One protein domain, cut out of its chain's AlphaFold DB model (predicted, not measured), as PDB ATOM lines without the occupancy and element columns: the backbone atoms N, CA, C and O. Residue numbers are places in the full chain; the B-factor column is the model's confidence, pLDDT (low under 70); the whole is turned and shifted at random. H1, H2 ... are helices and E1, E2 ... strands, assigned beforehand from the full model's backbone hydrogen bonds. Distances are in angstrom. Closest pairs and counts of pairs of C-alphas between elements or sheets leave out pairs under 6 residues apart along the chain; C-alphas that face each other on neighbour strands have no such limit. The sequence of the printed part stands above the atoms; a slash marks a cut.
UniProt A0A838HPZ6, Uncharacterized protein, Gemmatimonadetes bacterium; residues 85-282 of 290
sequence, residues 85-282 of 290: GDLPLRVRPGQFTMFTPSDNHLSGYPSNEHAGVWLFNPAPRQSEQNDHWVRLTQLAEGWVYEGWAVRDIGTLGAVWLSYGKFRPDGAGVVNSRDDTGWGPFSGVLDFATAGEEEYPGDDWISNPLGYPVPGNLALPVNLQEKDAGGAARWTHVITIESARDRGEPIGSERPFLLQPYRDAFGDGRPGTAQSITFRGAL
ATOM      1  N   GLY A  85      -9.316 -31.692  33.061       88.25
ATOM      2  CA  GLY A  85      -8.794 -30.376  32.659       88.25
ATOM      3  C   GLY A  85      -8.584 -29.371  33.799       88.25
ATOM      4  O   GLY A  85      -8.959 -28.212  33.650       88.25
ATOM      5  N   ASP A  86      -8.040 -29.814  34.937       88.56
ATOM      6  CA  ASP A  86      -7.806 -29.003  36.148       88.56
ATOM      7  C   ASP A  86      -9.069 -28.369  36.762       88.56
ATOM      8  O   ASP A  86      -8.976 -27.483  37.618       88.56
ATOM      9  N   LEU A  87     -10.269 -28.812  36.366       92.94
ATOM     10  CA  LEU A  87     -11.513 -28.242  36.873       92.94
ATOM     11  C   LEU A  87     -11.603 -28.411  38.399       92.94
ATOM     12  O   LEU A  87     -11.397 -29.519  38.908       92.94
ATOM     13  N   PRO A  88     -11.948 -27.350  39.152       93.81
ATOM     14  CA  PRO A  88     -12.155 -27.468  40.585       93.81
ATOM     15  C   PRO A  88     -13.419 -28.280  40.878       93.81
ATOM     16  O   PRO A  88     -14.398 -28.250  40.124       93.81
ATOM     17  N   LEU A  89     -13.430 -28.968  42.018       95.56
ATOM     18  CA  LEU A  89     -14.662 -29.537  42.555       95.56
ATOM     19  C   LEU A  89     -15.643 -28.416  42.922       95.56
ATOM     20  O   LEU A  89     -15.258 -27.379  43.467       95.56
ATOM     21  N   ARG A  90     -16.922 -28.608  42.599       95.25
ATOM     22  CA  ARG A  90     -17.974 -27.626  42.890       95.25
ATOM     23  C   ARG A  90     -18.220 -27.562  44.392       95.25
ATOM     24  O   ARG A  90     -18.475 -28.578  45.015       95.25
ATOM     25  N   VAL A  91     -18.218 -26.367  44.980       95.12
ATOM     26  CA  VAL A  91     -18.399 -26.214  46.439       95.12
ATOM     27  C   VAL A  91     -19.793 -26.658  46.906       95.12
ATOM     28  O   VAL A  91     -19.933 -27.195  48.002       95.12
ATOM     29  N   ARG A  92     -20.819 -26.450  46.074       95.31
ATOM     30  CA  ARG A  92     -22.210 -26.871  46.301       95.31
ATOM     31  C   ARG A  92     -22.764 -27.456  44.998       95.31
ATOM     32  O   ARG A  92     -23.304 -26.698  44.193       95.31
ATOM     33  N   PRO A  93     -22.541 -28.750  44.711       96.19
ATOM     34  CA  PRO A  93     -22.940 -29.342  43.437       96.19
ATOM     35  C   PRO A  93     -24.452 -29.533  43.312       96.19
ATOM     36  O   PRO A  93     -24.959 -29.602  42.201       96.19
ATOM     37  N   GLY A  94     -25.182 -29.589  44.423       95.69
ATOM     38  CA  GLY A  94     -26.633 -29.545  44.401       95.69
ATOM     39  C   GLY A  94     -27.257 -30.092  45.666       95.69
ATOM     40  O   GLY A  94     -26.753 -29.802  46.751       95.69
ATOM     41  N   GLN A  95     -28.335 -30.863  45.538       96.12
ATOM     42  CA  GLN A  95     -29.018 -31.479  46.671       96.12
ATOM     43  C   GLN A  95     -29.284 -32.973  46.481       96.12
ATOM     44  O   GLN A  95     -29.384 -33.452  45.358       96.12
ATOM     45  N   PHE A  96     -29.450 -33.676  47.598       96.00
ATOM     46  CA  PHE A  96     -30.039 -35.012  47.655       96.00
ATOM     47  C   PHE A  96     -31.363 -34.961  48.419       96.00
ATOM     48  O   PHE A  96     -31.576 -34.071  49.244       96.00
ATOM     49  N   THR A  97     -32.245 -35.920  48.175       95.19
ATOM     50  CA  THR A  97     -33.557 -36.006  48.821       95.19
ATOM     51  C   THR A  97     -33.754 -37.402  49.396       95.19
ATOM     52  O   THR A  97     -33.442 -38.389  48.739       95.19
ATOM     53  N   MET A  98     -34.272 -37.476  50.623       95.50
ATOM     54  CA  MET A  98     -34.772 -38.730  51.188       95.50
ATOM     55  C   MET A  98     -36.098 -39.079  50.516       95.50
ATOM     56  O   MET A  98     -37.058 -38.300  50.618       95.50
ATOM     57  N   PHE A  99     -36.100 -40.185  49.777       93.88
ATOM     58  CA  PHE A  99     -37.208 -40.621  48.936       93.88
ATOM     59  C   PHE A  99     -37.160 -42.145  48.748       93.88
ATOM     60  O   PHE A  99     -36.058 -42.681  48.719       93.88
ATOM     61  N   THR A 100     -38.308 -42.819  48.626       94.06
ATOM     62  CA  THR A 100     -38.411 -44.269  48.368       94.06
ATOM     63  C   THR A 100     -39.386 -44.607  47.233       94.06
ATOM     64  O   THR A 100     -40.513 -45.039  47.477       94.06
ATOM     65  N   PRO A 101     -39.013 -44.399  45.958       91.31
ATOM     66  CA  PRO A 101     -39.884 -44.686  44.822       91.31
ATOM     67  C   PRO A 101     -40.312 -46.153  44.727       91.31
ATOM     68  O   PRO A 101     -41.434 -46.437  44.297       91.31
ATOM     69  N   SER A 102     -39.453 -47.082  45.153       92.31
ATOM     70  CA  SER A 102     -39.656 -48.517  44.938       92.31
ATOM     71  C   SER A 102     -40.911 -49.083  45.619       92.31
ATOM     72  O   SER A 102     -41.535 -50.012  45.093       92.31
ATOM     73  N   ASP A 103     -41.358 -48.493  46.734       92.00
ATOM     74  CA  ASP A 103     -42.541 -48.940  47.475       92.00
ATOM     75  C   ASP A 103     -43.771 -48.031  47.327       92.00
ATOM     76  O   ASP A 103     -44.852 -48.400  47.793       92.00
ATOM     77  N   ASN A 104     -43.670 -46.903  46.615       89.75
ATOM     78  CA  ASN A 104     -44.774 -45.946  46.456       89.75
ATOM     79  C   ASN A 104     -46.035 -46.579  45.848       89.75
ATOM     80  O   ASN A 104     -47.159 -46.221  46.204       89.75
ATOM     81  N   HIS A 105     -45.870 -47.548  44.944       86.19
ATOM     82  CA  HIS A 105     -46.996 -48.239  44.317       86.19
ATOM     83  C   HIS A 105     -47.776 -49.148  45.288       86.19
ATOM     84  O   HIS A 105     -48.962 -49.396  45.064       86.19
ATOM     85  N   LEU A 106     -47.134 -49.635  46.359       87.06
ATOM     86  CA  LEU A 106     -47.741 -50.505  47.378       87.06
ATOM     87  C   LEU A 106     -48.184 -49.719  48.614       87.06
ATOM     88  O   LEU A 106     -49.257 -49.979  49.157       87.06
ATOM     89  N   SER A 107     -47.352 -48.775  49.053       87.94
ATOM     90  CA  SER A 107     -47.476 -48.062  50.327       87.94
ATOM     91  C   SER A 107     -48.100 -46.669  50.188       87.94
ATOM     92  O   SER A 107     -48.529 -46.090  51.187       87.94
ATOM     93  N   GLY A 108     -48.202 -46.136  48.965       86.69
ATOM     94  CA  GLY A 108     -48.555 -44.737  48.707       86.69
ATOM     95  C   GLY A 108     -47.388 -43.781  48.970       86.69
ATOM     96  O   GLY A 108     -46.308 -44.215  49.338       86.69
ATOM     97  N   TYR A 109     -47.622 -42.476  48.800       84.69
ATOM     98  CA  TYR A 109     -46.643 -41.424  49.098       84.69
ATOM     99  C   TYR A 109     -47.203 -40.446  50.148       84.69
ATOM    100  O   TYR A 109     -48.315 -39.934  49.949       84.69
ATOM    101  N   PRO A 110     -46.465 -40.118  51.228       85.62
ATOM    102  CA  PRO A 110     -45.152 -40.657  51.609       85.62
ATOM    103  C   PRO A 110     -45.234 -42.060  52.239       85.62
ATOM    104  O   PRO A 110     -46.222 -42.372  52.907       85.62
ATOM    105  N   SER A 111     -44.174 -42.857  52.084       90.00
ATOM    106  CA  SER A 111     -44.037 -44.215  52.637       90.00
ATOM    107  C   SER A 111     -42.841 -44.339  53.600       90.00
ATOM    108  O   SER A 111     -42.851 -43.762  54.690       90.00
ATOM    109  N   ASN A 112     -41.805 -45.087  53.216       94.44
ATOM    110  CA  ASN A 112     -40.584 -45.345  53.971       94.44
ATOM    111  C   ASN A 112     -39.465 -44.373  53.588       94.44
ATOM    112  O   ASN A 112     -38.302 -44.734  53.624       94.44
ATOM    113  N   GLU A 113     -39.796 -43.124  53.279       95.06
ATOM    114  CA  GLU A 113     -38.915 -42.137  52.627       95.06
ATOM    115  C   GLU A 113     -37.569 -41.923  53.336       95.06
ATOM    116  O   GLU A 113     -36.584 -41.535  52.721       95.06
ATOM    117  N   HIS A 114     -37.502 -42.188  54.643       95.44
ATOM    118  CA  HIS A 114     -36.263 -42.127  55.425       95.44
ATOM    119  C   HIS A 114     -35.325 -43.315  55.168       95.44
ATOM    120  O   HIS A 114     -34.268 -43.383  55.790       95.44
ATOM    121  N   ALA A 115     -35.714 -44.254  54.313       96.81
ATOM    122  CA  ALA A 115     -34.974 -45.453  53.971       96.81
ATOM    123  C   ALA A 115     -34.293 -45.364  52.605       96.81
ATOM    124  O   ALA A 115     -33.617 -46.313  52.236       96.81
ATOM    125  N   GLY A 116     -34.444 -44.259  51.874       95.81
ATOM    126  CA  GLY A 116     -33.820 -44.086  50.567       95.81
ATOM    127  C   GLY A 116     -33.214 -42.705  50.378       95.81
ATOM    128  O   GLY A 116     -33.473 -41.766  51.139       95.81
ATOM    129  N   VAL A 117     -32.350 -42.591  49.377       96.69
ATOM    130  CA  VAL A 117     -31.641 -41.361  49.026       96.69
ATOM    131  C   VAL A 117     -31.508 -41.244  47.521       96.69
ATOM    132  O   VAL A 117     -31.092 -42.185  46.862       96.69
ATOM    133  N   TRP A 118     -31.819 -40.062  46.989       96.06
ATOM    134  CA  TRP A 118     -31.804 -39.807  45.552       96.06
ATOM    135  C   TRP A 118     -31.205 -38.440  45.225       96.06
ATOM    136  O   TRP A 118     -31.471 -37.441  45.904       96.06
ATOM    137  N   LEU A 119     -30.402 -38.375  44.163       96.88
ATOM    138  CA  LEU A 119     -29.676 -37.175  43.736       96.88
ATOM    139  C   LEU A 119     -30.507 -36.255  42.834       96.88
ATOM    140  O   LEU A 119     -30.128 -35.941  41.705       96.88
ATOM    141  N   PHE A 120     -31.630 -35.772  43.361       93.62
ATOM    142  CA  PHE A 120     -32.438 -34.736  42.724       93.62
ATOM    143  C   PHE A 120     -33.110 -33.818  43.749       93.62
ATOM    144  O   PHE A 120     -33.191 -34.115  44.946       93.62
ATOM    145  N   ASN A 121     -33.638 -32.697  43.258       93.31
ATOM    146  CA  ASN A 121     -34.444 -31.765  44.034       93.31
ATOM    147  C   ASN A 121     -35.903 -31.735  43.534       93.31
ATOM    148  O   ASN A 121     -36.159 -31.216  42.443       93.31
ATOM    149  N   PRO A 122     -36.888 -32.215  44.320       91.38
ATOM    150  CA  PRO A 122     -38.304 -32.195  43.935       91.38
ATOM    151  C   PRO A 122     -38.913 -30.785  43.891       91.38
ATOM    152  O   PRO A 122     -39.965 -30.580  43.288       91.38
ATOM    153  N   ALA A 123     -38.274 -29.798  44.519       92.38
ATOM    154  CA  ALA A 123     -38.760 -28.429  44.632       92.38
ATOM    155  C   ALA A 123     -37.667 -27.415  44.234       92.38
ATOM    156  O   ALA A 123     -37.285 -26.566  45.045       92.38
ATOM    157  N   PRO A 124     -37.180 -27.435  42.974       92.69
ATOM    158  CA  PRO A 124     -36.022 -26.647  42.539       92.69
ATOM    159  C   PRO A 124     -36.174 -25.158  42.853       92.69
ATOM    160  O   PRO A 124     -35.283 -24.556  43.449       92.69
ATOM    161  N   ARG A 125     -37.360 -24.598  42.578       93.00
ATOM    162  CA  ARG A 125     -37.706 -23.182  42.810       93.00
ATOM    163  C   ARG A 125     -37.722 -22.758  44.283       93.00
ATOM    164  O   ARG A 125     -37.824 -21.569  44.559       93.00
ATOM    165  N   GLN A 126     -37.688 -23.709  45.215       89.25
ATOM    166  CA  GLN A 126     -37.657 -23.454  46.657       89.25
ATOM    167  C   GLN A 126     -36.238 -23.540  47.232       89.25
ATOM    168  O   GLN A 126     -36.045 -23.312  48.423       89.25
ATOM    169  N   SER A 127     -35.245 -23.858  46.401       85.25
ATOM    170  CA  SER A 127     -33.851 -23.966  46.811       85.25
ATOM    171  C   SER A 127     -32.988 -22.875  46.181       85.25
ATOM    172  O   SER A 127     -33.290 -22.381  45.096       85.25
ATOM    173  N   GLU A 128     -31.871 -22.542  46.832       82.94
ATOM    174  CA  GLU A 128     -30.893 -21.567  46.323       82.94
ATOM    175  C   GLU A 128     -30.336 -21.959  44.944       82.94
ATOM    176  O   GLU A 128     -30.078 -21.097  44.109       82.94
ATOM    177  N   GLN A 129     -30.192 -23.263  44.682       84.69
ATOM    178  CA  GLN A 129     -29.662 -23.770  43.419       84.69
ATOM    179  C   GLN A 129     -30.602 -23.497  42.232       84.69
ATOM    180  O   GLN A 129     -30.129 -23.374  41.105       84.69
ATOM    181  N   ASN A 130     -31.919 -23.401  42.475       92.19
ATOM    182  CA  ASN A 130     -32.950 -23.284  41.438       92.19
ATOM    183  C   ASN A 130     -32.772 -24.286  40.280       92.19
ATOM    184  O   ASN A 130     -32.974 -23.962  39.109       92.19
ATOM    185  N   ASP A 131     -32.372 -25.509  40.618       92.81
ATOM    186  CA  ASP A 131     -32.100 -26.583  39.672       92.81
ATOM    187  C   ASP A 131     -32.634 -27.894  40.242       92.81
ATOM    188  O   ASP A 131     -32.665 -28.091  41.456       92.81
ATOM    189  N   HIS A 132     -33.110 -28.757  39.354       94.44
ATOM    190  CA  HIS A 132     -33.592 -30.084  39.712       94.44
ATOM    191  C   HIS A 132     -32.429 -31.066  39.892       94.44
ATOM    192  O   HIS A 132     -32.519 -31.993  40.692       94.44
ATOM    193  N   TRP A 133     -31.338 -30.845  39.159       95.31
ATOM    194  CA  TRP A 133     -30.243 -31.796  39.038       95.31
ATOM    195  C   TRP A 133     -29.085 -31.475  39.975       95.31
ATOM    196  O   TRP A 133     -28.718 -30.311  40.171       95.31
ATOM    197  N   VAL A 134     -28.408 -32.517  40.449       97.06
ATOM    198  CA  VAL A 134     -27.042 -32.369  40.950       97.06
ATOM    199  C   VAL A 134     -26.112 -32.099  39.769       97.06
ATOM    200  O   VAL A 134     -26.170 -32.763  38.732       97.06
ATOM    201  N   ARG A 135     -25.233 -31.111  39.922       96.38
ATOM    202  CA  ARG A 135     -24.167 -30.797  38.976       96.38
ATOM    203  C   ARG A 135     -22.817 -31.069  39.609       96.38
ATOM    204  O   ARG A 135     -22.385 -30.296  40.456       96.38
ATOM    205  N   LEU A 136     -22.125 -32.115  39.178       97.50
ATOM    206  CA  LEU A 136     -20.773 -32.441  39.627       97.50
ATOM    207  C   LEU A 136     -19.712 -31.933  38.647       97.50
ATOM    208  O   LEU A 136     -19.997 -31.490  37.532       97.50
ATOM    209  N   THR A 137     -18.468 -31.916  39.109       97.38
ATOM    210  CA  THR A 137     -17.314 -31.642  38.249       97.38
ATOM    211  C   THR A 137     -17.026 -32.884  37.416       97.38
ATOM    212  O   THR A 137     -17.150 -33.998  37.906       97.38
ATOM    213  N   GLN A 138     -16.648 -32.719  36.151       97.31
ATOM    214  CA  GLN A 138     -16.261 -33.867  35.337       97.31
ATOM    215  C   GLN A 138     -14.962 -34.483  35.860       97.31
ATOM    216  O   GLN A 138     -14.016 -33.770  36.208       97.31
ATOM    217  N   LEU A 139     -14.925 -35.809  35.909       96.50
ATOM    218  CA  LEU A 139     -13.754 -36.563  36.331       96.50
ATOM    219  C   LEU A 139     -12.866 -36.892  35.132       96.50
ATOM    220  O   LEU A 139     -13.348 -37.007  34.004       96.50
ATOM    221  N   ALA A 140     -11.569 -37.031  35.384       95.31
ATOM    222  CA  ALA A 140     -10.650 -37.600  34.414       95.31
ATOM    223  C   ALA A 140     -10.989 -39.082  34.164       95.31
ATOM    224  O   ALA A 140     -11.693 -39.727  34.949       95.31
ATOM    225  N   GLU A 141     -10.489 -39.625  33.056       91.81
ATOM    226  CA  GLU A 141     -10.602 -41.055  32.769       91.81
ATOM    227  C   GLU A 141     -10.041 -41.890  33.929       91.81
ATOM    228  O   GLU A 141      -9.112 -41.472  34.613       91.81
ATOM    229  N   GLY A 142     -10.622 -43.066  34.169       91.31
ATOM    230  CA  GLY A 142     -10.212 -43.942  35.267       91.31
ATOM    231  C   GLY A 142     -10.901 -43.658  36.601       91.31
ATOM    232  O   GLY A 142     -10.761 -44.475  37.506       91.31
ATOM    233  N   TRP A 143     -11.704 -42.592  36.697       94.75
ATOM    234  CA  TRP A 143     -12.462 -42.237  37.899       94.75
ATOM    235  C   TRP A 143     -13.989 -42.254  37.679       94.75
ATOM    236  O   TRP A 143     -14.504 -42.166  36.552       94.75
ATOM    237  N   VAL A 144     -14.738 -42.403  38.768       95.94
ATOM    238  CA  VAL A 144     -16.209 -42.371  38.831       95.94
ATOM    239  C   VAL A 144     -16.649 -41.757  40.163       95.94
ATOM    240  O   VAL A 144     -15.863 -41.726  41.104       95.94
ATOM    241  N   TYR A 145     -17.871 -41.233  40.252       97.31
ATOM    242  CA  TYR A 145     -18.452 -40.904  41.553       97.31
ATOM    243  C   TYR A 145     -19.199 -42.109  42.109       97.31
ATOM    244  O   TYR A 145     -19.848 -42.822  41.344       97.31
ATOM    245  N   GLU A 146     -19.162 -42.284  43.424       97.19
ATOM    246  CA  GLU A 146     -20.036 -43.214  44.131       97.19
ATOM    247  C   GLU A 146     -20.712 -42.533  45.304       97.19
ATOM    248  O   GLU A 146     -20.146 -41.672  45.985       97.19
ATOM    249  N   GLY A 147     -21.959 -42.916  45.496       97.12
ATOM    250  CA  GLY A 147     -22.809 -42.425  46.541       97.12
ATOM    251  C   GLY A 147     -22.886 -43.348  47.736       97.12
ATOM    252  O   GLY A 147     -23.000 -44.554  47.561       97.12
ATOM    253  N   TRP A 148     -22.897 -42.789  48.946       97.62
ATOM    254  CA  TRP A 148     -22.988 -43.572  50.171       97.62
ATOM    255  C   TRP A 148     -23.927 -42.964  51.214       97.62
ATOM    256  O   TRP A 148     -23.901 -41.758  51.477       97.62
ATOM    257  N   ALA A 149     -24.666 -43.833  51.900       97.38
ATOM    258  CA  ALA A 149     -25.207 -43.581  53.228       97.38
ATOM    259  C   ALA A 149     -24.314 -44.270  54.273       97.38
ATOM    260  O   ALA A 149     -24.139 -45.488  54.267       97.38
ATOM    261  N   VAL A 150     -23.728 -43.483  55.176       97.25
ATOM    262  CA  VAL A 150     -22.725 -43.964  56.137       97.25
ATOM    263  C   VAL A 150     -23.225 -43.800  57.557       97.25
ATOM    264  O   VAL A 150     -23.401 -42.674  58.025       97.25
ATOM    265  N   ARG A 151     -23.404 -44.908  58.271       97.12
ATOM    266  CA  ARG A 151     -23.748 -44.900  59.693       97.12
ATOM    267  C   ARG A 151     -22.489 -44.866  60.549       97.12
ATOM    268  O   ARG A 151     -21.560 -45.626  60.299       97.12
ATOM    269  N   ASP A 152     -22.483 -44.025  61.578       95.94
ATOM    270  CA  ASP A 152     -21.404 -43.870  62.560       95.94
ATOM    271  C   ASP A 152     -20.036 -43.558  61.910       95.94
ATOM    272  O   ASP A 152     -19.005 -44.142  62.265       95.94
ATOM    273  N   ILE A 153     -20.032 -42.642  60.928       93.69
ATOM    274  CA  ILE A 153     -18.837 -42.258  60.160       93.69
ATOM    275  C   ILE A 153     -17.654 -41.892  61.072       93.69
ATOM    276  O   ILE A 153     -17.798 -41.212  62.087       93.69
ATOM    277  N   GLY A 154     -16.452 -42.335  60.694       90.69
ATOM    278  CA  GLY A 154     -15.218 -42.071  61.444       90.69
ATOM    279  C   GLY A 154     -14.975 -43.010  62.629       90.69
ATOM    280  O   GLY A 154     -13.919 -42.927  63.255       90.69
ATOM    281  N   THR A 155     -15.899 -43.927  62.922       93.44
ATOM    282  CA  THR A 155     -15.689 -44.995  63.906       93.44
ATOM    283  C   THR A 155     -15.220 -46.289  63.236       93.44
ATOM    284  O   THR A 155     -15.432 -46.504  62.043       93.44
ATOM    285  N   LEU A 156     -14.615 -47.197  64.012       89.81
ATOM    286  CA  LEU A 156     -14.256 -48.541  63.531       89.81
ATOM    287  C   LEU A 156     -15.481 -49.403  63.179       89.81
ATOM    288  O   LEU A 156     -15.335 -50.409  62.491       89.81
ATOM    289  N   GLY A 157     -16.664 -49.030  63.674       90.12
ATOM    290  CA  GLY A 157     -17.930 -49.711  63.414       90.12
ATOM    291  C   GLY A 157     -18.764 -49.054  62.318       90.12
ATOM    292  O   GLY A 157     -19.950 -49.362  62.229       90.12
ATOM    293  N   ALA A 158     -18.185 -48.140  61.532       94.62
ATOM    294  CA  ALA A 158     -18.917 -47.452  60.479       94.62
ATOM    295  C   ALA A 158     -19.493 -48.454  59.466       94.62
ATOM    296  O   ALA A 158     -18.785 -49.345  58.988       94.62
ATOM    297  N   VAL A 159     -20.768 -48.284  59.125       94.81
ATOM    298  CA  VAL A 159     -21.453 -49.095  58.113       94.81
ATOM    299  C   VAL A 159     -21.645 -48.239  56.875       94.81
ATOM    300  O   VAL A 159     -22.216 -47.155  56.965       94.81
ATOM    301  N   TRP A 160     -21.157 -48.725  55.740       94.56
ATOM    302  CA  TRP A 160     -21.230 -48.045  54.452       94.56
ATOM    303  C   TRP A 160     -22.257 -48.763  53.586       94.56
ATOM    304  O   TRP A 160     -22.148 -49.971  53.388       94.56
ATOM    305  N   LEU A 161     -23.258 -48.024  53.115       95.44
ATOM    306  CA  LEU A 161     -24.229 -48.485  52.131       95.44
ATOM    307  C   LEU A 161     -24.032 -47.667  50.863       95.44
ATOM    308  O   LEU A 161     -24.223 -46.451  50.903       95.44
ATOM    309  N   SER A 162     -23.601 -48.313  49.781       95.00
ATOM    310  CA  SER A 162     -23.539 -47.662  48.473       95.00
ATOM    311  C   SER A 162     -24.954 -47.478  47.931       95.00
ATOM    312  O   SER A 162     -25.775 -48.375  48.102       95.00
ATOM    313  N   TYR A 163     -25.225 -46.332  47.302       95.25
ATOM    314  CA  TYR A 163     -26.396 -46.133  46.438       95.25
ATOM    315  C   TYR A 163     -26.017 -46.121  44.947       95.25
ATOM    316  O   TYR A 163     -26.732 -45.590  44.103       95.25
ATOM    317  N   GLY A 164     -24.839 -46.658  44.626       94.38
ATOM    318  CA  GLY A 164     -24.381 -46.856  43.261       94.38
ATOM    319  C   GLY A 164     -23.421 -45.791  42.737       94.38
ATOM    320  O   GLY A 164     -23.212 -44.706  43.298       94.38
ATOM    321  N   LYS A 165     -22.800 -46.144  41.610       95.62
ATOM    322  CA  LYS A 165     -21.768 -45.379  40.915       95.62
ATOM    323  C   LYS A 165     -22.353 -44.663  39.703       95.62
ATOM    324  O   LYS A 165     -22.972 -45.257  38.822       95.62
ATOM    325  N   PHE A 166     -22.054 -43.377  39.567       96.12
ATOM    326  CA  PHE A 166     -22.630 -42.516  38.533       96.12
ATOM    327  C   PHE A 166     -21.601 -41.543  37.954       96.12
ATOM    328  O   PHE A 166     -20.504 -41.337  38.482       96.12
ATOM    329  N   ARG A 167     -21.933 -40.958  36.800       95.50
ATOM    330  CA  ARG A 167     -21.106 -39.943  36.138       95.50
ATOM    331  C   ARG A 167     -21.962 -38.759  35.715       95.50
ATOM    332  O   ARG A 167     -23.069 -38.973  35.233       95.50
ATOM    333  N   PRO A 168     -21.451 -37.525  35.850       96.69
ATOM    334  CA  PRO A 168     -22.085 -36.391  35.216       96.69
ATOM    335  C   PRO A 168     -21.875 -36.411  33.694       96.69
ATOM    336  O   PRO A 168     -20.868 -36.925  33.200       96.69
ATOM    337  N   ASP A 169     -22.787 -35.783  32.959       95.00
ATOM    338  CA  ASP A 169     -22.685 -35.567  31.518       95.00
ATOM    339  C   ASP A 169     -21.668 -34.464  31.133       95.00
ATOM    340  O   ASP A 169     -20.906 -33.931  31.950       95.00
ATOM    341  N   GLY A 170     -21.666 -34.093  29.847       92.31
ATOM    342  CA  GLY A 170     -20.857 -33.010  29.275       92.31
ATOM    343  C   GLY A 170     -20.981 -31.654  29.991       92.31
ATOM    344  O   GLY A 170     -20.034 -30.872  30.008       92.31
ATOM    345  N   ALA A 171     -22.143 -31.372  30.580       93.31
ATOM    346  CA  ALA A 171     -22.465 -30.129  31.278       93.31
ATOM    347  C   ALA A 171     -22.341 -30.255  32.809       93.31
ATOM    348  O   ALA A 171     -22.684 -29.321  33.549       93.31
ATOM    349  N   GLY A 172     -21.843 -31.394  33.296       95.69
ATOM    350  CA  GLY A 172     -21.728 -31.688  34.714       95.69
ATOM    351  C   GLY A 172     -23.015 -32.233  35.333       95.69
ATOM    352  O   GLY A 172     -23.042 -32.398  36.545       95.69
ATOM    353  N   VAL A 173     -24.081 -32.469  34.564       96.62
ATOM    354  CA  VAL A 173     -25.393 -32.872  35.093       96.62
ATOM    355  C   VAL A 173     -25.398 -34.356  35.414       96.62
ATOM    356  O   VAL A 173     -25.005 -35.167  34.587       96.62
ATOM    357  N   VAL A 174     -25.871 -34.710  36.602       96.50
ATOM    358  CA  VAL A 174     -26.128 -36.095  36.994       96.50
ATOM    359  C   VAL A 174     -27.579 -36.426  36.637       96.50
ATOM    360  O   VAL A 174     -28.480 -36.147  37.418       96.50
ATOM    361  N   ASN A 175     -27.803 -36.926  35.420       92.44
ATOM    362  CA  ASN A 175     -29.131 -37.122  34.811       92.44
ATOM    363  C   ASN A 175     -29.363 -38.524  34.237       92.44
ATOM    364  O   ASN A 175     -30.162 -38.700  33.316       92.44
ATOM    365  N   SER A 176     -28.628 -39.499  34.749       91.88
ATOM    366  CA  SER A 176     -28.821 -40.904  34.436       91.88
ATOM    367  C   SER A 176     -28.840 -41.699  35.726       91.88
ATOM    368  O   SER A 176     -28.158 -41.326  36.684       91.88
ATOM    369  N   ARG A 177     -29.531 -42.835  35.703       92.00
ATOM    370  CA  ARG A 177     -29.443 -43.864  36.740       92.00
ATOM    371  C   ARG A 177     -27.981 -44.233  37.041       92.00
ATOM    372  O   ARG A 177     -27.116 -44.180  36.155       92.00
ATOM    373  N   ASP A 178     -27.702 -44.567  38.295       94.31
ATOM    374  CA  ASP A 178     -26.459 -45.225  38.702       94.31
ATOM    375  C   ASP A 178     -26.401 -46.684  38.197       94.31
ATOM    376  O   ASP A 178     -27.245 -47.134  37.419       94.31
ATOM    377  N   ASP A 179     -25.359 -47.425  38.567       92.06
ATOM    378  CA  ASP A 179     -25.165 -48.815  38.143       92.06
ATOM    379  C   ASP A 179     -25.902 -49.863  38.996       92.06
ATOM    380  O   ASP A 179     -25.854 -51.050  38.663       92.06
ATOM    381  N   THR A 180     -26.614 -49.444  40.042       90.75
ATOM    382  CA  THR A 180     -27.417 -50.298  40.929       90.75
ATOM    383  C   THR A 180     -28.925 -50.099  40.767       90.75
ATOM    384  O   THR A 180     -29.687 -51.013  41.069       90.75
ATOM    385  N   GLY A 181     -29.379 -48.977  40.207       92.19
ATOM    386  CA  GLY A 181     -30.785 -48.735  39.890       92.19
ATOM    387  C   GLY A 181     -31.615 -48.373  41.110       92.19
ATOM    388  O   GLY A 181     -31.349 -47.373  41.744       92.19
ATOM    389  N   TRP A 182     -32.655 -49.142  41.429       92.81
ATOM    390  CA  TRP A 182     -33.347 -48.994  42.719       92.81
ATOM    391  C   TRP A 182     -32.553 -49.600  43.876       92.81
ATOM    392  O   TRP A 182     -32.909 -49.374  45.024       92.81
ATOM    393  N   GLY A 183     -31.527 -50.391  43.553       92.94
ATOM    394  CA  GLY A 183     -30.623 -51.042  44.482       92.94
ATOM    395  C   GLY A 183     -31.162 -52.319  45.144       92.94
ATOM    396  O   GLY A 183     -32.370 -52.601  45.181       92.94
ATOM    397  N   PRO A 184     -30.248 -53.176  45.630       93.38
ATOM    398  CA  PRO A 184     -30.532 -54.573  45.965       93.38
ATOM    399  C   PRO A 184     -31.403 -54.767  47.210       93.38
ATOM    400  O   PRO A 184     -31.880 -55.878  47.465       93.38
ATOM    401  N   PHE A 185     -31.610 -53.701  47.982       95.50
ATOM    402  CA  PHE A 185     -32.419 -53.697  49.196       95.50
ATOM    403  C   PHE A 185     -33.729 -52.904  49.037       95.50
ATOM    404  O   PHE A 185     -34.432 -52.682  50.025       95.50
ATOM    405  N   SER A 186     -34.111 -52.533  47.812       94.12
ATOM    406  CA  SER A 186     -35.364 -51.808  47.518       94.12
ATOM    407  C   SER A 186     -36.630 -52.607  47.810       94.12
ATOM    408  O   SER A 186     -37.717 -52.061  47.966       94.12
ATOM    409  N   GLY A 187     -36.516 -53.933  47.899       92.62
ATOM    410  CA  GLY A 187     -37.667 -54.832  47.966       92.62
ATOM    411  C   GLY A 187     -38.196 -55.294  46.618       92.62
ATOM    412  O   GLY A 187     -39.161 -56.060  46.573       92.62
ATOM    413  N   VAL A 188     -37.533 -54.911  45.530       91.19
ATOM    414  CA  VAL A 188     -37.878 -55.325  44.172       91.19
ATOM    415  C   VAL A 188     -36.857 -56.337  43.665       91.19
ATOM    416  O   VAL A 188     -35.659 -56.212  43.900       91.19
ATOM    417  N   LEU A 189     -37.333 -57.389  42.992       92.12
ATOM    418  CA  LEU A 189     -36.462 -58.463  42.496       92.12
ATOM    419  C   LEU A 189     -35.599 -58.014  41.311       92.12
ATOM    420  O   LEU A 189     -34.443 -58.409  41.213       92.12
ATOM    421  N   ASP A 190     -36.160 -57.192  40.424       92.25
ATOM    422  CA  ASP A 190     -35.472 -56.613  39.265       92.25
ATOM    423  C   ASP A 190     -35.055 -55.167  39.557       92.25
ATOM    424  O   ASP A 190     -35.426 -54.230  38.860       92.25
ATOM    425  N   PHE A 191     -34.331 -54.961  40.653       91.62
ATOM    426  CA  PHE A 191     -33.967 -53.620  41.108       91.62
ATOM    427  C   PHE A 191     -33.065 -52.854  40.121       91.62
ATOM    428  O   PHE A 191     -33.083 -51.628  40.098       91.62
ATOM    429  N   ALA A 192     -32.287 -53.558  39.291       89.19
ATOM    430  CA  ALA A 192     -31.351 -52.928  38.362       89.19
ATOM    431  C   ALA A 192     -32.065 -52.290  37.158       89.19
ATOM    432  O   ALA A 192     -31.674 -51.212  36.702       89.19
ATOM    433  N   THR A 193     -33.105 -52.948  36.630       88.44
ATOM    434  CA  THR A 193     -33.751 -52.525  35.376       88.44
ATOM    435  C   THR A 193     -35.216 -52.130  35.514       88.44
ATOM    436  O   THR A 193     -35.725 -51.434  34.637       88.44
ATOM    437  N   ALA A 194     -35.885 -52.481  36.617       82.00
ATOM    438  CA  ALA A 194     -37.223 -51.975  36.903       82.00
ATOM    439  C   ALA A 194     -37.207 -50.477  37.257       82.00
ATOM    440  O   ALA A 194     -36.155 -49.883  37.504       82.00
ATOM    441  N   GLY A 195     -38.400 -49.878  37.276       80.12
ATOM    442  CA  GLY A 195     -38.608 -48.488  37.675       80.12
ATOM    443  C   GLY A 195     -38.432 -47.456  36.568       80.12
ATOM    444  O   GLY A 195     -37.808 -47.726  35.543       80.12
ATOM    445  N   GLU A 196     -38.988 -46.264  36.797       76.88
ATOM    446  CA  GLU A 196     -38.928 -45.118  35.872       76.88
ATOM    447  C   GLU A 196     -37.898 -44.063  36.315       76.88
ATOM    448  O   GLU A 196     -37.690 -43.062  35.632       76.88
ATOM    449  N   GLU A 197     -37.251 -44.254  37.465       82.44
ATOM    450  CA  GLU A 197     -36.310 -43.294  38.020       82.44
ATOM    451  C   GLU A 197     -34.985 -43.326  37.249       82.44
ATOM    452  O   GLU A 197     -34.298 -44.346  37.154       82.44
ATOM    453  N   GLU A 198     -34.637 -42.165  36.696       85.12
ATOM    454  CA  GLU A 198     -33.449 -41.931  35.863       85.12
ATOM    455  C   GLU A 198     -32.405 -41.064  36.589       85.12
ATOM    456  O   GLU A 198     -31.642 -40.316  35.976       85.12
ATOM    457  N   TYR A 199     -32.385 -41.138  37.918       91.12
ATOM    458  CA  TYR A 199     -31.477 -40.396  38.791       91.12
ATOM    459  C   TYR A 199     -30.692 -41.388  39.644       91.12
ATOM    460  O   TYR A 199     -31.232 -42.449  39.938       91.12
ATOM    461  N   PRO A 200     -29.471 -41.061  40.090       96.25
ATOM    462  CA  PRO A 200     -28.775 -41.911  41.041       96.25
ATOM    463  C   PRO A 200     -29.470 -41.955  42.397       96.25
ATOM    464  O   PRO A 200     -29.851 -40.896  42.918       96.25
ATOM    465  N   GLY A 201     -29.565 -43.142  42.981       95.56
ATOM    466  CA  GLY A 201     -30.142 -43.347  44.302       95.56
ATOM    467  C   GLY A 201     -30.380 -44.815  44.635       95.56
ATOM    468  O   GLY A 201     -30.181 -45.687  43.806       95.56
ATOM    469  N   ASP A 202     -30.783 -45.081  45.873       95.31
ATOM    470  CA  ASP A 202     -31.114 -46.427  46.358       95.31
ATOM    471  C   ASP A 202     -32.112 -46.308  47.516       95.31
ATOM    472  O   ASP A 202     -32.141 -45.295  48.232       95.31
ATOM    473  N   ASP A 203     -32.898 -47.364  47.701       93.88
ATOM    474  CA  ASP A 203     -33.848 -47.551  48.784       93.88
ATOM    475  C   ASP A 203     -33.488 -48.818  49.576       93.88
ATOM    476  O   ASP A 203     -33.466 -49.926  49.051       93.88
ATOM    477  N   TRP A 204     -33.301 -48.712  50.890       96.38
ATOM    478  CA  TRP A 204     -33.003 -49.848  51.767       96.38
ATOM    479  C   TRP A 204     -34.236 -50.243  52.591       96.38
ATOM    480  O   TRP A 204     -34.296 -50.018  53.804       96.38
ATOM    481  N   ILE A 205     -35.231 -50.838  51.927       96.12
ATOM    482  CA  ILE A 205     -36.558 -51.168  52.475       96.12
ATOM    483  C   ILE A 205     -36.685 -52.638  52.888       96.12
ATOM    484  O   ILE A 205     -37.215 -52.937  53.960       96.12
ATOM    485  N   SER A 206     -36.239 -53.579  52.051       95.62
ATOM    486  CA  SER A 206     -36.314 -55.019  52.331       95.62
ATOM    487  C   SER A 206     -35.333 -55.842  51.487       95.62
ATOM    488  O   SER A 206     -34.813 -55.383  50.482       95.62
ATOM    489  N   ASN A 207     -35.070 -57.088  51.882       95.62
ATOM    490  CA  ASN A 207     -34.039 -57.928  51.260       95.62
ATOM    491  C   ASN A 207     -34.617 -59.240  50.692       95.62
ATOM    492  O   ASN A 207     -34.356 -60.319  51.235       95.62
ATOM    493  N   PRO A 208     -35.431 -59.179  49.624       94.06
ATOM    494  CA  PRO A 208     -36.089 -60.357  49.058       94.06
ATOM    495  C   PRO A 208     -35.105 -61.332  48.396       94.06
ATOM    496  O   PRO A 208     -35.427 -62.505  48.221       94.06
ATOM    497  N   LEU A 209     -33.906 -60.857  48.047       93.81
ATOM    498  CA  LEU A 209     -32.852 -61.632  47.391       93.81
ATOM    499  C   LEU A 209     -31.863 -62.270  48.383       93.81
ATOM    500  O   LEU A 209     -31.020 -63.069  47.979       93.81
ATOM    501  N   GLY A 210     -31.986 -61.971  49.681       93.88
ATOM    502  CA  GLY A 210     -31.199 -62.608  50.735       93.88
ATOM    503  C   GLY A 210     -29.716 -62.230  50.736       93.88
ATOM    504  O   GLY A 210     -28.889 -63.028  51.179       93.88
ATOM    505  N   TYR A 211     -29.362 -61.033  50.258       93.00
ATOM    506  CA  TYR A 211     -27.982 -60.546  50.302       93.00
ATOM    507  C   TYR A 211     -27.508 -60.309  51.746       93.00
ATOM    508  O   TYR A 211     -28.322 -60.036  52.630       93.00
ATOM    509  N   PRO A 212     -26.201 -60.388  52.035       91.06
ATOM    510  CA  PRO A 212     -25.684 -59.980  53.336       91.06
ATOM    511  C   PRO A 212     -26.000 -58.502  53.594       91.06
ATOM    512  O   PRO A 212     -25.592 -57.645  52.819       91.06
ATOM    513  N   VAL A 213     -26.714 -58.193  54.681       90.81
ATOM    514  CA  VAL A 213     -26.999 -56.799  55.058       90.81
ATOM    515  C   VAL A 213     -25.796 -56.242  55.827       90.81
ATOM    516  O   VAL A 213     -25.482 -56.762  56.907       90.81
ATOM    517  N   PRO A 214     -25.120 -55.190  55.327       90.06
ATOM    518  CA  PRO A 214     -23.974 -54.604  56.011       90.06
ATOM    519  C   PRO A 214     -24.317 -54.205  57.448       90.06
ATOM    520  O   PRO A 214     -25.372 -53.635  57.722       90.06
ATOM    521  N   GLY A 215     -23.443 -54.546  58.397       87.94
ATOM    522  CA  GLY A 215     -23.611 -54.186  59.809       87.94
ATOM    523  C   GLY A 215     -24.835 -54.787  60.516       87.94
ATOM    524  O   GLY A 215     -25.146 -54.341  61.619       87.94
ATOM    525  N   ASN A 216     -25.516 -55.779  59.921       87.19
ATOM    526  CA  ASN A 216     -26.784 -56.332  60.418       87.19
ATOM    527  C   ASN A 216     -27.855 -55.253  60.652       87.19
ATOM    528  O   ASN A 216     -28.573 -55.282  61.656       87.19
ATOM    529  N   LEU A 217     -27.925 -54.268  59.755       92.38
ATOM    530  CA  LEU A 217     -28.931 -53.215  59.829       92.38
ATOM    531  C   LEU A 217     -30.349 -53.796  59.757       92.38
ATOM    532  O   LEU A 217     -30.617 -54.761  59.041       92.38
ATOM    533  N   ALA A 218     -31.263 -53.179  60.502       94.44
ATOM    534  CA  ALA A 218     -32.687 -53.431  60.339       94.44
ATOM    535  C   ALA A 218     -33.185 -52.718  59.076       94.44
ATOM    536  O   ALA A 218     -32.815 -51.568  58.835       94.44
ATOM    537  N   LEU A 219     -34.030 -53.404  58.304       95.81
ATOM    538  CA  LEU A 219     -34.735 -52.849  57.153       95.81
ATOM    539  C   LEU A 219     -36.228 -52.664  57.507       95.81
ATOM    540  O   LEU A 219     -36.779 -53.539  58.188       95.81
ATOM    541  N   PRO A 220     -36.891 -51.576  57.072       96.50
ATOM    542  CA  PRO A 220     -36.320 -50.433  56.356       96.50
ATOM    543  C   PRO A 220     -35.330 -49.642  57.228       96.50
ATOM    544  O   PRO A 220     -35.516 -49.537  58.445       96.50
ATOM    545  N   VAL A 221     -34.271 -49.098  56.623       96.69
ATOM    546  CA  VAL A 221     -33.328 -48.244  57.364       96.69
ATOM    547  C   VAL A 221     -33.990 -46.920  57.754       96.69
ATOM    548  O   VAL A 221     -34.937 -46.460  57.121       96.69
ATOM    549  N   ASN A 222     -33.476 -46.277  58.801       96.19
ATOM    550  CA  ASN A 222     -33.880 -44.924  59.175       96.19
ATOM    551  C   ASN A 222     -32.669 -43.992  59.096       96.19
ATOM    552  O   ASN A 222     -31.892 -43.899  60.045       96.19
ATOM    553  N   LEU A 223     -32.525 -43.270  57.986       96.75
ATOM    554  CA  LEU A 223     -31.435 -42.317  57.750       96.75
ATOM    555  C   LEU A 223     -31.501 -41.086  58.674       96.75
ATOM    556  O   LEU A 223     -30.543 -40.321  58.756       96.75
ATOM    557  N   GLN A 224     -32.587 -40.913  59.436       95.75
ATOM    558  CA  GLN A 224     -32.690 -39.914  60.507       95.75
ATOM    559  C   GLN A 224     -32.364 -40.476  61.898       95.75
ATOM    560  O   GLN A 224     -32.541 -39.776  62.898       95.75
ATOM    561  N   GLU A 225     -31.899 -41.729  61.996       95.94
ATOM    562  CA  GLU A 225     -31.533 -42.346  63.271       95.94
ATOM    563  C   GLU A 225     -30.577 -41.445  64.066       95.94
ATOM    564  O   GLU A 225     -29.562 -40.948  63.555       95.94
ATOM    565  N   LYS A 226     -30.906 -41.268  65.349       96.25
ATOM    566  CA  LYS A 226     -30.077 -40.566  66.323       96.25
ATOM    567  C   LYS A 226     -29.471 -41.542  67.321       96.25
ATOM    568  O   LYS A 226     -30.057 -42.581  67.623       96.25
ATOM    569  N   ASP A 227     -28.306 -41.197  67.851       94.06
ATOM    570  CA  ASP A 227     -27.751 -41.889  69.009       94.06
ATOM    571  C   ASP A 227     -28.486 -41.498  70.309       94.06
ATOM    572  O   ASP A 227     -29.410 -40.681  70.317       94.06
ATOM    573  N   ALA A 228     -28.067 -42.078  71.437       94.94
ATOM    574  CA  ALA A 228     -28.650 -41.780  72.748       94.94
ATOM    575  C   ALA A 228     -28.469 -40.310  73.189       94.94
ATOM    576  O   ALA A 228     -29.180 -39.852  74.082       94.94
ATOM    577  N   GLY A 229     -27.524 -39.583  72.586       95.38
ATOM    578  CA  GLY A 229     -27.293 -38.156  72.804       95.38
ATOM    579  C   GLY A 229     -28.081 -37.251  71.852       95.38
ATOM    580  O   GLY A 229     -27.992 -36.031  71.975       95.38
ATOM    581  N   GLY A 230     -28.851 -37.818  70.919       94.62
ATOM    582  CA  GLY A 230     -29.601 -37.071  69.910       94.62
ATOM    583  C   GLY A 230     -28.775 -36.653  68.689       94.62
ATOM    584  O   GLY A 230     -29.284 -35.910  67.848       94.62
ATOM    585  N   ALA A 231     -27.526 -37.106  68.554       94.38
ATOM    586  CA  ALA A 231     -26.695 -36.806  67.392       94.38
ATOM    587  C   ALA A 231     -27.074 -37.697  66.201       94.38
ATOM    588  O   ALA A 231     -27.397 -38.872  66.371       94.38
ATOM    589  N   ALA A 232     -27.045 -37.139  64.986       95.88
ATOM    590  CA  ALA A 232     -27.316 -37.900  63.767       95.88
ATOM    591  C   ALA A 232     -26.256 -38.983  63.563       95.88
ATOM    592  O   ALA A 232     -25.060 -38.699  63.626       95.88
ATOM    593  N   ARG A 233     -26.701 -40.210  63.287       96.88
ATOM    594  CA  ARG A 233     -25.794 -41.337  63.037       96.88
ATOM    595  C   ARG A 233     -25.426 -41.480  61.572       96.88
ATOM    596  O   ARG A 233     -24.361 -42.002  61.271       96.88
ATOM    597  N   TRP A 234     -26.285 -41.012  60.671       97.81
ATOM    598  CA  TRP A 234     -26.104 -41.172  59.235       97.81
ATOM    599  C   TRP A 234     -25.523 -39.924  58.579       97.81
ATOM    600  O   TRP A 234     -25.932 -38.793  58.848       97.81
ATOM    601  N   THR A 235     -24.573 -40.155  57.683       97.44
ATOM    602  CA  THR A 235     -23.911 -39.144  56.862       97.44
ATOM    603  C   THR A 235     -24.031 -39.546  55.402       97.44
ATOM    604  O   THR A 235     -23.681 -40.664  55.037       97.44
ATOM    605  N   HIS A 236     -24.513 -38.633  54.571       97.94
ATOM    606  CA  HIS A 236     -24.442 -38.751  53.126       97.94
ATOM    607  C   HIS A 236     -23.018 -38.419  52.674       97.94
ATOM    608  O   HIS A 236     -22.471 -37.376  53.052       97.94
ATOM    609  N   VAL A 237     -22.409 -39.294  51.878       97.75
ATOM    610  CA  VAL A 237     -21.054 -39.118  51.346       97.75
ATOM    611  C   VAL A 237     -21.077 -39.364  49.844       97.75
ATOM    612  O   VAL A 237     -21.685 -40.325  49.392       97.75
ATOM    613  N   ILE A 238     -20.391 -38.520  49.072       97.81
ATOM    614  CA  ILE A 238     -20.041 -38.843  47.683       97.81
ATOM    615  C   ILE A 238     -18.526 -38.933  47.600       97.81
ATOM    616  O   ILE A 238     -17.815 -37.991  47.981       97.81
ATOM    617  N   THR A 239     -18.051 -40.062  47.097       96.38
ATOM    618  CA  THR A 239     -16.639 -40.366  46.905       96.38
ATOM    619  C   THR A 239     -16.245 -40.289  45.434       96.38
ATOM    620  O   THR A 239     -17.097 -40.216  44.548       96.38
ATOM    621  N   ILE A 240     -14.939 -40.227  45.176       95.44
ATOM    622  CA  ILE A 240     -14.370 -40.426  43.844       95.44
ATOM    623  C   ILE A 240     -13.621 -41.750  43.866       95.44
ATOM    624  O   ILE A 240     -12.614 -41.889  44.557       95.44
ATOM    625  N   GLU A 241     -14.139 -42.692  43.102       92.56
ATOM    626  CA  GLU A 241     -13.760 -44.095  43.100       92.56
ATOM    627  C   GLU A 241     -13.071 -44.454  41.793       92.56
ATOM    628  O   GLU A 241     -13.168 -43.745  40.780       92.56
ATOM    629  N   SER A 242     -12.390 -45.590  41.807       90.06
ATOM    630  CA  SER A 242     -11.866 -46.181  40.590       90.06
ATOM    631  C   SER A 242     -13.007 -46.432  39.599       90.06
ATOM    632  O   SER A 242     -14.104 -46.823  39.943       90.06
ATOM    633  N   ALA A 243     -12.777 -46.244  38.305       89.50
ATOM    634  CA  ALA A 243     -13.769 -46.614  37.297       89.50
ATOM    635  C   ALA A 243     -13.905 -48.137  37.100       89.50
ATOM    636  O   ALA A 243     -14.802 -48.566  36.372       89.50
ATOM    637  N   ARG A 244     -12.972 -48.927  37.650       83.94
ATOM    638  CA  ARG A 244     -12.826 -50.369  37.402       83.94
ATOM    639  C   ARG A 244     -13.580 -51.245  38.408       83.94
ATOM    640  O   ARG A 244     -13.836 -52.398  38.095       83.94
ATOM    641  N   ASP A 245     -13.956 -50.719  39.570       78.06
ATOM    642  CA  ASP A 245     -14.639 -51.444  40.658       78.06
ATOM    643  C   ASP A 245     -16.177 -51.419  40.515       78.06
ATOM    644  O   ASP A 245     -16.930 -51.398  41.483       78.06
ATOM    645  N   ARG A 246     -16.679 -51.429  39.278       79.56
ATOM    646  CA  ARG A 246     -18.121 -51.540  39.025       79.56
ATOM    647  C   ARG A 246     -18.578 -52.992  39.108       79.56
ATOM    648  O   ARG A 246     -17.904 -53.885  38.597       79.56
ATOM    649  N   GLY A 247     -19.761 -53.209  39.682       71.50
ATOM    650  CA  GLY A 247     -20.340 -54.547  39.831       71.50
ATOM    651  C   GLY A 247     -19.667 -55.393  40.914       71.50
ATOM    652  O   GLY A 247     -19.630 -56.621  40.800       71.50
ATOM    653  N   GLU A 248     -19.115 -54.749  41.944       80.56
ATOM    654  CA  GLU A 248     -18.668 -55.431  43.158       80.56
ATOM    655  C   GLU A 248     -19.798 -56.293  43.750       80.56
ATOM    656  O   GLU A 248     -20.979 -55.962  43.613       80.56
ATOM    657  N   PRO A 249     -19.474 -57.418  44.413       85.19
ATOM    658  CA  PRO A 249     -20.481 -58.190  45.122       85.19
ATOM    659  C   PRO A 249     -21.232 -57.320  46.135       85.19
ATOM    660  O   PRO A 249     -20.606 -56.637  46.948       85.19
ATOM    661  N   ILE A 250     -22.560 -57.409  46.124       85.69
ATOM    662  CA  ILE A 250     -23.431 -56.632  47.010       85.69
ATOM    663  C   ILE A 250     -23.042 -56.832  48.478       85.69
ATOM    664  O   ILE A 250     -22.929 -57.967  48.958       85.69
ATOM    665  N   GLY A 251     -22.853 -55.723  49.189       80.31
ATOM    666  CA  GLY A 251     -22.433 -55.677  50.589       80.31
ATOM    667  C   GLY A 251     -20.923 -55.830  50.804       80.31
ATOM    668  O   GLY A 251     -20.479 -55.935  51.953       80.31
ATOM    669  N   SER A 252     -20.127 -55.884  49.733       81.69
ATOM    670  CA  SER A 252     -18.659 -55.908  49.793       81.69
ATOM    671  C   SER A 252     -17.998 -54.592  49.387       81.69
ATOM    672  O   SER A 252     -16.780 -54.475  49.557       81.69
ATOM    673  N   GLU A 253     -18.796 -53.634  48.911       86.00
ATOM    674  CA  GLU A 253     -18.378 -52.309  48.474       86.00
ATOM    675  C   GLU A 253     -17.662 -51.586  49.620       86.00
ATOM    676  O   GLU A 253     -17.997 -51.724  50.807       86.00
ATOM    677  N   ARG A 254     -16.630 -50.815  49.280       83.69
ATOM    678  CA  ARG A 254     -15.861 -50.034  50.249       83.69
ATOM    679  C   ARG A 254     -15.582 -48.658  49.679       83.69
ATOM    680  O   ARG A 254     -15.213 -48.566  48.518       83.69
ATOM    681  N   PRO A 255     -15.666 -47.606  50.499       82.69
ATOM    682  CA  PRO A 255     -15.316 -46.280  50.030       82.69
ATOM    683  C   PRO A 255     -13.813 -46.180  49.782       82.69
ATOM    684  O   PRO A 255     -12.994 -46.569  50.627       82.69
ATOM    685  N   PHE A 256     -13.438 -45.535  48.693       82.75
ATOM    686  CA  PHE A 256     -12.091 -45.047  48.489       82.75
ATOM    687  C   PHE A 256     -11.820 -43.798  49.331       82.75
ATOM    688  O   PHE A 256     -12.686 -43.173  49.963       82.75
ATOM    689  N   LEU A 257     -10.541 -43.437  49.381       81.75
ATOM    690  CA  LEU A 257     -10.042 -42.374  50.247       81.75
ATOM    691  C   LEU A 257     -10.564 -40.982  49.853       81.75
ATOM    692  O   LEU A 257     -10.628 -40.081  50.691       81.75
ATOM    693  N   LEU A 258     -10.917 -40.780  48.583       92.00
ATOM    694  CA  LEU A 258     -11.340 -39.479  48.071       92.00
ATOM    695  C   LEU A 258     -12.812 -39.239  48.391       92.00
ATOM    696  O   LEU A 258     -13.690 -39.702  47.679       92.00
ATOM    697  N   GLN A 259     -13.085 -38.469  49.442       94.19
ATOM    698  CA  GLN A 259     -14.450 -38.225  49.931       94.19
ATOM    699  C   GLN A 259     -14.770 -36.723  49.921       94.19
ATOM    700  O   GLN A 259     -14.818 -36.089  50.981       94.19
ATOM    701  N   PRO A 260     -14.902 -36.108  48.730       95.75
ATOM    702  CA  PRO A 260     -15.031 -34.661  48.603       95.75
ATOM    703  C   PRO A 260     -16.309 -34.088  49.220       95.75
ATOM    704  O   PRO A 260     -16.264 -32.966  49.727       95.75
ATOM    705  N   TYR A 261     -17.421 -34.827  49.207       97.56
ATOM    706  CA  TYR A 261     -18.720 -34.330  49.668       97.56
ATOM    707  C   TYR A 261     -19.215 -35.123  50.866       97.56
ATOM    708  O   TYR A 261     -19.199 -36.354  50.834       97.56
ATOM    709  N   ARG A 262     -19.639 -34.415  51.917       95.81
ATOM    710  CA  ARG A 262     -20.142 -35.021  53.154       95.81
ATOM    711  C   ARG A 262     -21.163 -34.112  53.819       95.81
ATOM    712  O   ARG A 262     -20.822 -32.994  54.203       95.81
ATOM    713  N   ASP A 263     -22.373 -34.603  54.037       96.56
ATOM    714  CA  ASP A 263     -23.431 -33.841  54.699       96.56
ATOM    715  C   ASP A 263     -24.312 -34.769  55.541       96.56
ATOM    716  O   ASP A 263     -24.404 -35.967  55.294       96.56
ATOM    717  N   ALA A 264     -24.945 -34.232  56.580       94.94
ATOM    718  CA  ALA A 264     -25.919 -34.997  57.353       94.94
ATOM    719  C   ALA A 264     -27.235 -35.121  56.571       94.94
ATOM    720  O   ALA A 264     -27.619 -34.190  55.865       94.94
ATOM    721  N   PHE A 265     -27.972 -36.217  56.771       94.56
ATOM    722  CA  PHE A 265     -29.328 -36.379  56.216       94.56
ATOM    723  C   PHE A 265     -30.350 -35.386  56.799       94.56
ATOM    724  O   PHE A 265     -31.371 -35.096  56.178       94.56
ATOM    725  N   GLY A 266     -30.052 -34.815  57.970       90.44
ATOM    726  CA  GLY A 266     -30.889 -33.810  58.622       90.44
ATOM    727  C   GLY A 266     -32.202 -34.368  59.181       90.44
ATOM    728  O   GLY A 266     -32.438 -35.571  59.183       90.44
ATOM    729  N   ASP A 267     -33.050 -33.461  59.670       90.00
ATOM    730  CA  ASP A 267     -34.353 -33.761  60.295       90.00
ATOM    731  C   ASP A 267     -35.527 -33.265  59.427       90.00
ATOM    732  O   ASP A 267     -36.606 -32.925  59.916       90.00
ATOM    733  N   GLY A 268     -35.284 -33.128  58.119       83.69
ATOM    734  CA  GLY A 268     -36.275 -32.652  57.157       83.69
ATOM    735  C   GLY A 268     -37.460 -33.608  57.025       83.69
ATOM    736  O   GLY A 268     -37.353 -34.802  57.281       83.69
ATOM    737  N   ARG A 269     -38.611 -33.092  56.585       86.38
ATOM    738  CA  ARG A 269     -39.735 -33.958  56.196       86.38
ATOM    739  C   ARG A 269     -39.393 -34.713  54.906       86.38
ATOM    740  O   ARG A 269     -38.552 -34.221  54.148       86.38
ATOM    741  N   PRO A 270     -40.078 -35.824  54.600       83.69
ATOM    742  CA  PRO A 270     -39.979 -36.450  53.290       83.69
ATOM    743  C   PRO A 270     -40.068 -35.455  52.130       83.69
ATOM    744  O   PRO A 270     -40.830 -34.487  52.202       83.69
ATOM    745  N   GLY A 271     -39.257 -35.661  51.090       84.12
ATOM    746  CA  GLY A 271     -39.178 -34.737  49.955       84.12
ATOM    747  C   GLY A 271     -38.451 -33.413  50.238       84.12
ATOM    748  O   GLY A 271     -38.378 -32.557  49.358       84.12
ATOM    749  N   THR A 272     -37.897 -33.206  51.440       90.81
ATOM    750  CA  THR A 272     -37.085 -32.014  51.737       90.81
ATOM    751  C   THR A 272     -35.649 -32.225  51.269       90.81
ATOM    752  O   THR A 272     -34.893 -32.967  51.897       90.81
ATOM    753  N   ALA A 273     -35.265 -31.530  50.199       92.69
ATOM    754  CA  ALA A 273     -33.917 -31.591  49.647       92.69
ATOM    755  C   ALA A 273     -32.859 -31.046  50.631       92.69
ATOM    756  O   ALA A 273     -33.019 -29.972  51.216       92.69
ATOM    757  N   GLN A 274     -31.756 -31.775  50.782       94.38
ATOM    758  CA  GLN A 274     -30.600 -31.439  51.612       94.38
ATOM    759  C   GLN A 274     -29.418 -31.040  50.734       94.38
ATOM    760  O   GLN A 274     -29.176 -31.641  49.693       94.38
ATOM    761  N   SER A 275     -28.661 -30.022  51.144       94.75
ATOM    762  CA  SER A 275     -27.509 -29.558  50.359       94.75
ATOM    763  C   SER A 275     -26.373 -30.577  50.358       94.75
ATOM    764  O   SER A 275     -26.005 -31.098  51.406       94.75
ATOM    765  N   ILE A 276     -25.763 -30.760  49.191       97.06
ATOM    766  CA  ILE A 276     -24.464 -31.404  49.025       97.06
ATOM    767  C   ILE A 276     -23.403 -30.306  49.092       97.06
ATOM    768  O   ILE A 276     -23.489 -29.300  48.382       97.06
ATOM    769  N   THR A 277     -22.390 -30.499  49.926       96.75
ATOM    770  CA  THR A 277     -21.336 -29.526  50.188       96.75
ATOM    771  C   THR A 277     -19.974 -30.186  50.093       96.75
ATOM    772  O   THR A 277     -19.728 -31.253  50.657       96.75
ATOM    773  N   PHE A 278     -19.046 -29.523  49.414       96.31
ATOM    774  CA  PHE A 278     -17.643 -29.903  49.451       96.31
ATOM    775  C   PHE A 278     -17.090 -29.703  50.871       96.31
ATOM    776  O   PHE A 278     -17.090 -28.585  51.394       96.31
ATOM    777  N   ARG A 279     -16.643 -30.787  51.510       91.19
ATOM    778  CA  ARG A 279     -16.071 -30.793  52.872       91.19
ATOM    779  C   ARG A 279     -14.673 -31.401  52.943       91.19
ATOM    780  O   ARG A 279     -13.997 -31.225  53.953       91.19
ATOM    781  N   GLY A 280     -14.263 -32.153  51.924       74.62
ATOM    782  CA  GLY A 280     -12.973 -32.837  51.904       74.62
ATOM    783  C   GLY A 280     -11.824 -31.919  51.492       74.62
ATOM    784  O   GLY A 280     -12.013 -30.960  50.756       74.62
ATOM    785  N   ALA A 281     -10.606 -32.240  51.920       79.00
ATOM    786  CA  ALA A 281      -9.412 -31.825  51.195       79.00
ATOM    787  C   ALA A 281      -9.059 -32.951  50.220       79.00
ATOM    788  O   ALA A 281      -9.064 -34.122  50.604       79.00
ATOM    789  N   LEU A 282      -8.768 -32.612  48.966       88.06
ATOM    790  CA  LEU A 282      -8.146 -33.579  48.071       88.06
ATOM    791  C   LEU A 282      -6.683 -33.789  48.489       88.06
ATOM    792  O   LEU A 282      -6.065 -32.850  49.003       88.06
TER     793      LEU A 282
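Overview. This is residues 85 to 282 of the 290 residues of an uncharacterized protein of Gemmatimonadetes bacterium (UniProt A0A838HPZ6). With little regular structure, long loops surround one strongly twisted antiparallel sheet, E4 E3 E6 E7, with small antiparallel pairs E2 E5 near E4 and E1 E8 near E7, and helix H1 at the periphery. The 198 printed residues run E1 H1 E2 E3 E4 E5 E6 E7 E8, mostly strand, with 52 residues in named elements. The whole is compact, radius of gyration of the C-alphas 15.6 A, spanning 44 by 40 by 37 A.

Along the chain. E3, residues 143 to 151, spans 24.7 A; E6, 234 to 242, 24.0 A; E4, 159 to 166, 20.7 A; E7, 258 to 264, 17.9 A. E1, 94 to 96, begins at C-alpha (-26.633, -29.545, 44.401); E8, 274 to 276, ends at (-24.464, -31.404, 49.025). E2 is 116 to 118, E5 201 to 203, H1 101 to 107.

Arrangement. E3 and E6 are antiparallel neighbours, with N 148 and O 237 within hydrogen-bond range at 2.8 A. Closest C-alphas of E4 and E5, Tyr 163 and Asp 202, are 4.7 A apart. H1 has 1 of 3 O i to N i+4 and 2 of 4 O i to N i+3 pairs within range.

Size, cuts and confidence. The printed part has no cut; E2 to E3, E4 to E5, E5 to E6 and E6 to E7 are long links. No printed residue is under 70 in pLDDT.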